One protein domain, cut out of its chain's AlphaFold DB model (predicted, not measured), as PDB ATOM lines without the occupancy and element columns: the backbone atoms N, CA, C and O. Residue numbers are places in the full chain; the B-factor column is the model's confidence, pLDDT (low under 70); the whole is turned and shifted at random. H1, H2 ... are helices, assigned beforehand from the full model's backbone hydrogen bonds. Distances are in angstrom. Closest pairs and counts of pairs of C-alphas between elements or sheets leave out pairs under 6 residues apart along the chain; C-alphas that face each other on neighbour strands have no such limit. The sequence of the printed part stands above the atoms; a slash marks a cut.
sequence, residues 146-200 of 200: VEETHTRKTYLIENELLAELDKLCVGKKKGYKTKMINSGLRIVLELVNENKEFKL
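This is residues 146 to 200 of the 200 residues of an uncharacterized protein of Paenibacillus sp. GM1FR (UniProt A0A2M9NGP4). One long helix, H3, and a shorter one, H2, meet near their ends as a V, while a free-standing stretch, residues 151 to 158, leads to H2 from a single short turn, H1, which stays apart from both. The 55 printed residues hold three named helices, H1, H2 and H3 in that order, and no named strand: all helix. The whole is loose, with a radius of gyration of the C-alphas of 13.6 A and spans of 39 by 31 by 18 A.

H1, residues 146 to 149, is 5.5 A long and begins at C-alpha 146 (75.120, 116.587, 133.492). H2, residues 159 to 169, is 15.1 A long. H3, residues 176 to 194, is 27.2 A long and ends at C-alpha 194 (76.779, 144.672, 128.855).

H2 and H3 touch, H3 with residues 176 to 177 alone; the closest C-alphas, of Cys 169 and Lys 177, are 6.2 A apart. They run opposite ways at a steep tilt of 62 degrees. H1 is apart from H2 and H3. In H2 and H3 every O i to N i+4 pair is within hydrogen-bond range; H1 is too short for one.

The farthest C-alphas, of Gly 171 and Glu 197, are 39.7 A apart. The printed part has no cut, and both links are short. Residues 146 to 148 and 196 to 200 have pLDDT under 70.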
ATOM      1  N   VAL A 146      73.948 115.752 133.191       62.00
ATOM      2  CA  VAL A 146      75.120 116.587 133.492       62.00
ATOM      3  C   VAL A 146      76.201 116.455 132.414       62.00
ATOM      4  O   VAL A 146      76.835 117.447 132.071       62.00
ATOM      5  N   GLU A 147      76.351 115.262 131.835       59.25
ATOM      6  CA  GLU A 147      77.457 114.906 130.931       59.25
ATOM      7  C   GLU A 147      77.443 115.637 129.576       59.25
ATOM      8  O   GLU A 147      78.487 115.782 128.954       59.25
ATOM      9  N   GLU A 148      76.288 116.123 129.115       61.66
ATOM     10  CA  GLU A 148      76.177 116.824 127.822       61.66
ATOM     11  C   GLU A 148      76.247 118.354 127.975       61.66
ATOM     12  O   GLU A 148      76.564 119.078 127.039       61.66
ATOM     13  N   THR A 149      75.971 118.864 129.178       71.50
ATOM     14  CA  THR A 149      75.751 120.301 129.421       71.50
ATOM     15  C   THR A 149      76.832 120.959 130.279       71.50
ATOM     16  O   THR A 149      76.841 122.183 130.410       71.50
ATOM     17  N   HIS A 150      77.739 120.181 130.879       82.38
ATOM     18  CA  HIS A 150      78.752 120.681 131.808       82.38
ATOM     19  C   HIS A 150      80.142 120.123 131.483       82.38
ATOM     20  O   HIS A 150      80.309 118.942 131.203       82.38
ATOM     21  N   THR A 151      81.170 120.963 131.609       86.19
ATOM     22  CA  THR A 151      82.577 120.543 131.551       86.19
ATOM     23  C   THR A 151      83.207 120.677 132.932       86.19
ATOM     24  O   THR A 151      83.109 121.731 133.564       86.19
ATOM     25  N   ARG A 152      83.894 119.633 133.410       89.25
ATOM     26  CA  ARG A 152      84.647 119.697 134.670       89.25
ATOM     27  C   ARG A 152      85.933 120.497 134.469       89.25
ATOM     28  O   ARG A 152      86.765 120.139 133.642       89.25
ATOM     29  N   LYS A 153      86.114 121.549 135.265       89.25
ATOM     30  CA  LYS A 153      87.347 122.342 135.345       89.25
ATOM     31  C   LYS A 153      87.716 122.581 136.809       89.25
ATOM     32  O   LYS A 153      86.844 122.550 137.676       89.25
ATOM     33  N   THR A 154      89.001 122.798 137.069       93.25
ATOM     34  CA  THR A 154      89.529 123.118 138.402       93.25
ATOM     35  C   THR A 154      89.955 124.580 138.420       93.25
ATOM     36  O   THR A 154      90.671 125.014 137.522       93.25
ATOM     37  N   TYR A 155      89.523 125.319 139.438       92.81
ATOM     38  CA  TYR A 155      89.838 126.733 139.636       92.81
ATOM     39  C   TYR A 155      90.338 126.958 141.062       92.81
ATOM     40  O   TYR A 155      89.972 126.209 141.969       92.81
ATOM     41  N   LEU A 156      91.152 127.996 141.253       94.81
ATOM     42  CA  LEU A 156      91.503 128.490 142.580       94.81
ATOM     43  C   LEU A 156      90.414 129.464 143.032       94.81
ATOM     44  O   LEU A 156      90.072 130.391 142.301       94.81
ATOM     45  N   ILE A 157      89.853 129.216 144.211       93.56
ATOM     46  CA  ILE A 157      88.826 130.045 144.844       93.56
ATOM     47  C   ILE A 157      89.393 130.482 146.189       93.56
ATOM     48  O   ILE A 157      90.008 129.673 146.884       93.56
ATOM     49  N   GLU A 158      89.195 131.747 146.547       96.38
ATOM     50  CA  GLU A 158      89.591 132.263 147.855       96.38
ATOM     51  C   GLU A 158      88.948 131.448 148.986       96.38
ATOM     52  O   GLU A 158      87.770 131.083 148.927       96.38
ATOM     53  N   ASN A 159      89.730 131.163 150.031       95.62
ATOM     54  CA  ASN A 159      89.290 130.302 151.132       95.62
ATOM     55  C   ASN A 159      88.067 130.872 151.863       95.62
ATOM     56  O   ASN A 159      87.181 130.116 152.260       95.62
ATOM     57  N   GLU A 160      88.008 132.194 152.023       95.44
ATOM     58  CA  GLU A 160      86.891 132.879 152.679       95.44
ATOM     59  C   GLU A 160      85.603 132.731 151.864       95.44
ATOM     60  O   GLU A 160      84.584 132.286 152.396       95.44
ATOM     61  N   LEU A 161      85.677 132.966 150.550       93.69
ATOM     62  CA  LEU A 161      84.545 132.811 149.637       93.69
ATOM     63  C   LEU A 161      84.045 131.362 149.588       93.69
ATOM     64  O   LEU A 161      82.839 131.105 149.583       93.69
ATOM     65  N   LEU A 162      84.967 130.395 149.579       93.19
ATOM     66  CA  LEU A 162      84.608 128.981 149.627       93.19
ATOM     67  C   LEU A 162      83.874 128.639 150.932       93.19
ATOM     68  O   LEU A 162      82.867 127.934 150.888       93.19
ATOM     69  N   ALA A 163      84.336 129.169 152.069       93.81
ATOM     70  CA  ALA A 163      83.702 128.954 153.365       93.81
ATOM     71  C   ALA A 163      82.295 129.568 153.435       93.81
ATOM     72  O   ALA A 163      81.384 128.950 153.990       93.81
ATOM     73  N   GLU A 164      82.085 130.756 152.868       92.94
ATOM     74  CA  GLU A 164      80.754 131.367 152.765       92.94
ATOM     75  C   GLU A 164      79.814 130.554 151.874       92.94
ATOM     76  O   GLU A 164      78.682 130.255 152.268       92.94
ATOM     77  N   LEU A 165      80.300 130.123 150.710       90.94
ATOM     78  CA  LEU A 165      79.541 129.262 149.811       90.94
ATOM     79  C   LEU A 165      79.154 127.949 150.504       90.94
ATOM     80  O   LEU A 165      78.013 127.502 150.379       90.94
ATOM     81  N   ASP A 166      80.075 127.338 151.249       91.25
ATOM     82  CA  ASP A 166      79.807 126.109 151.992       91.25
ATOM     83  C   ASP A 166      78.763 126.307 153.088       91.25
ATOM     84  O   ASP A 166      77.829 125.508 153.160       91.25
ATOM     85  N   LYS A 167      78.839 127.400 153.860       93.69
ATOM     86  CA  LYS A 167      77.818 127.761 154.861       93.69
ATOM     87  C   LYS A 167      76.421 127.867 154.241       93.69
ATOM     88  O   LYS A 167      75.466 127.337 154.803       93.69
ATOM     89  N   LEU A 168      76.298 128.496 153.070       88.44
ATOM     90  CA  LEU A 168      75.021 128.633 152.355       88.44
ATOM     91  C   LEU A 168      74.500 127.304 151.784       88.44
ATOM     92  O   LEU A 168      73.291 127.123 151.605       88.44
ATOM     93  N   CYS A 169      75.405 126.367 151.496       87.94
ATOM     94  CA  CYS A 169      75.079 125.070 150.914       87.94
ATOM     95  C   CYS A 169      74.800 123.972 151.955       87.94
ATOM     96  O   CYS A 169      74.354 122.887 151.566       87.94
ATOM     97  N   VAL A 170      75.021 124.219 153.255       90.75
ATOM     98  CA  VAL A 170      74.735 123.238 154.315       90.75
ATOM     99  C   VAL A 170      73.258 122.824 154.269       90.75
ATOM    100  O   VAL A 170      72.353 123.657 154.251       90.75
ATOM    101  N   GLY A 171      73.002 121.513 154.220       86.94
ATOM    102  CA  GLY A 171      71.647 120.948 154.205       86.94
ATOM    103  C   GLY A 171      70.896 121.069 152.871       86.94
ATOM    104  O   GLY A 171      69.706 120.761 152.814       86.94
ATOM    105  N   LYS A 172      71.549 121.513 151.787       90.19
ATOM    106  CA  LYS A 172      70.940 121.592 150.449       90.19
ATOM    107  C   LYS A 172      71.108 120.289 149.663       90.19
ATOM    108  O   LYS A 172      71.960 119.453 149.957       90.19
ATOM    109  N   LYS A 173      70.273 120.118 148.631       87.69
ATOM    110  CA  LYS A 173      70.309 118.950 147.736       87.69
ATOM    111  C   LYS A 173      71.661 118.841 147.018       87.69
ATOM    112  O   LYS A 173      72.321 119.844 146.732       87.69
ATOM    113  N   LYS A 174      72.046 117.609 146.669       84.50
ATOM    114  CA  LYS A 174      73.234 117.329 145.849       84.50
ATOM    115  C   LYS A 174      73.197 118.171 144.564       84.50
ATOM    116  O   LYS A 174      72.159 118.283 143.923       84.50
ATOM    117  N   GLY A 175      74.329 118.776 144.203       84.19
ATOM    118  CA  GLY A 175      74.451 119.626 143.010       84.19
ATOM    119  C   GLY A 175      74.063 121.095 143.211       84.19
ATOM    120  O   GLY A 175      74.311 121.902 142.318       84.19
ATOM    121  N   TYR A 176      73.539 121.483 144.381       88.12
ATOM    122  CA  TYR A 176      73.214 122.885 144.677       88.12
ATOM    123  C   TYR A 176      74.442 123.805 144.592       88.12
ATOM    124  O   TYR A 176      74.372 124.852 143.956       88.12
ATOM    125  N   LYS A 177      75.592 123.371 145.133       90.44
ATOM    126  CA  LYS A 177      76.854 124.132 145.084       90.44
ATOM    127  C   LYS A 177      77.275 124.444 143.640       90.44
ATOM    128  O   LYS A 177      77.596 125.582 143.322       90.44
ATOM    129  N   THR A 178      77.174 123.460 142.745       90.19
ATOM    130  CA  THR A 178      77.441 123.635 141.307       90.19
ATOM    131  C   THR A 178      76.462 124.612 140.661       90.19
ATOM    132  O   THR A 178      76.881 125.498 139.924       90.19
ATOM    133  N   LYS A 179      75.159 124.489 140.953       88.75
ATOM    134  CA  LYS A 179      74.153 125.412 140.415       88.75
ATOM    135  C   LYS A 179      74.386 126.853 140.873       88.75
ATOM    136  O   LYS A 179      74.280 127.755 140.054       88.75
ATOM    137  N   MET A 180      74.734 127.057 142.143       90.88
ATOM    138  CA  MET A 180      75.037 128.378 142.700       90.88
ATOM    139  C   MET A 180      76.218 129.028 141.968       90.88
ATOM    140  O   MET A 180      76.105 130.164 141.515       90.88
ATOM    141  N   ILE A 181      77.312 128.278 141.781       91.94
ATOM    142  CA  ILE A 181      78.496 128.742 141.044       91.94
ATOM    143  C   ILE A 181      78.123 129.099 139.601       91.94
ATOM    144  O   ILE A 181      78.434 130.193 139.139       91.94
ATOM    145  N   ASN A 182      77.408 128.216 138.900       91.94
ATOM    146  CA  ASN A 182      77.012 128.454 137.510       91.94
ATOM    147  C   ASN A 182      76.103 129.681 137.368       91.94
ATOM    148  O   ASN A 182      76.264 130.456 136.430       91.94
ATOM    149  N   SER A 183      75.161 129.874 138.292       89.94
ATOM    150  CA  SER A 183      74.297 131.053 138.311       89.94
ATOM    151  C   SER A 183      75.082 132.337 138.577       89.94
ATOM    152  O   SER A 183      74.879 133.316 137.866       89.94
ATOM    153  N   GLY A 184      76.010 132.329 139.539       91.19
ATOM    154  CA  GLY A 184      76.877 133.479 139.807       91.19
ATOM    155  C   GLY A 184      77.727 133.855 138.594       91.19
ATOM    156  O   GLY A 184      77.761 135.017 138.200       91.19
ATOM    157  N   LEU A 185      78.331 132.861 137.934       92.25
ATOM    158  CA  LEU A 185      79.104 133.076 136.709       92.25
ATOM    159  C   LEU A 185      78.256 133.670 135.579       92.25
ATOM    160  O   LEU A 185      78.735 134.556 134.881       92.25
ATOM    161  N   ARG A 186      77.002 133.231 135.404       90.50
ATOM    162  CA  ARG A 186      76.101 133.803 134.386       90.50
ATOM    163  C   ARG A 186      75.853 135.291 134.609       90.50
ATOM    164  O   ARG A 186      75.993 136.048 133.660       90.50
ATOM    165  N   ILE A 187      75.555 135.694 135.847       89.12
ATOM    166  CA  ILE A 187      75.320 137.105 136.192       89.12
ATOM    167  C   ILE A 187      76.572 137.932 135.891       89.12
ATOM    168  O   ILE A 187      76.488 138.972 135.250       89.12
ATOM    169  N   VAL A 188      77.745 137.464 136.326       88.69
ATOM    170  CA  VAL A 188      79.002 138.192 136.099       88.69
ATOM    171  C   VAL A 188      79.303 138.313 134.604       88.69
ATOM    172  O   VAL A 188      79.677 139.388 134.150       88.69
ATOM    173  N   LEU A 189      79.105 137.247 133.824       88.75
ATOM    174  CA  LEU A 189      79.312 137.278 132.372       88.75
ATOM    175  C   LEU A 189      78.330 138.212 131.657       88.75
ATOM    176  O   LEU A 189      78.731 138.911 130.734       88.75
ATOM    177  N   GLU A 190      77.062 138.234 132.071       88.62
ATOM    178  CA  GLU A 190      76.049 139.151 131.542       88.62
ATOM    179  C   GLU A 190      76.441 140.607 131.820       88.62
ATOM    180  O   GLU A 190      76.562 141.395 130.884       88.62
ATOM    181  N   LEU A 191      76.796 140.925 133.071       85.56
ATOM    182  CA  LEU A 191      77.258 142.257 133.467       85.56
ATOM    183  C   LEU A 191      78.518 142.692 132.705       85.56
ATOM    184  O   LEU A 191      78.618 143.845 132.288       85.56
ATOM    185  N   VAL A 192      79.481 141.792 132.505       88.44
ATOM    186  CA  VAL A 192      80.709 142.082 131.746       88.44
ATOM    187  C   VAL A 192      80.413 142.294 130.258       88.44
ATOM    188  O   VAL A 192      80.995 143.180 129.644       88.44
ATOM    189  N   ASN A 193      79.496 141.527 129.666       82.31
ATOM    190  CA  ASN A 193      79.130 141.687 128.256       82.31
ATOM    191  C   ASN A 193      78.347 142.980 127.987       82.31
ATOM    192  O   ASN A 193      78.527 143.599 126.936       82.31
ATOM    193  N   GLU A 194      77.483 143.387 128.917       82.69
ATOM    194  CA  GLU A 194      76.779 144.672 128.855       82.69
ATOM    195  C   GLU A 194      77.759 145.845 128.981       82.69
ATOM    196  O   GLU A 194      77.679 146.822 128.231       82.69
ATOM    197  N   ASN A 195      78.749 145.715 129.865       77.12
ATOM    198  CA  ASN A 195      79.808 146.695 130.056       77.12
ATOM    199  C   ASN A 195      81.017 146.358 129.171       77.12
ATOM    200  O   ASN A 195      82.055 145.917 129.661       77.12
ATOM    201  N   LYS A 196      80.902 146.621 127.859       65.62
ATOM    202  CA  LYS A 196      81.943 146.377 126.827       65.62
ATOM    203  C   LYS A 196      83.332 146.989 127.106       65.62
ATOM    204  O   LYS A 196      84.254 146.775 126.323       65.62
ATOM    205  N   GLU A 197      83.495 147.740 128.191       61.44
ATOM    206  CA  GLU A 197      84.760 148.330 128.635       61.44
ATOM    207  C   GLU A 197      85.404 147.624 129.840       61.44
ATOM    208  O   GLU A 197      86.409 148.110 130.358       61.44
ATOM    209  N   PHE A 198      84.887 146.478 130.295       60.12
ATOM    210  CA  PHE A 198      85.493 145.757 131.414       60.12
ATOM    211  C   PHE A 198      86.841 145.135 131.002       60.12
ATOM    212  O   PHE A 198      86.910 144.036 130.450       60.12
ATOM    213  N   LYS A 199      87.930 145.868 131.250       59.28
ATOM    214  CA  LYS A 199      89.304 145.362 131.195       59.28
ATOM    215  C   LYS A 199      89.752 145.015 132.610       59.28
ATOM    216  O   LYS A 199      89.641 145.850 133.504       59.28
ATOM    217  N   LEU A 200      90.216 143.777 132.773       53.72
ATOM    218  CA  LEU A 200      90.808 143.265 134.008       53.72
ATOM    219  C   LEU A 200      92.229 143.807 134.202       53.72
ATOM    220  O   LEU A 200      92.945 143.916 133.177       53.72
TER     221      LEU A 200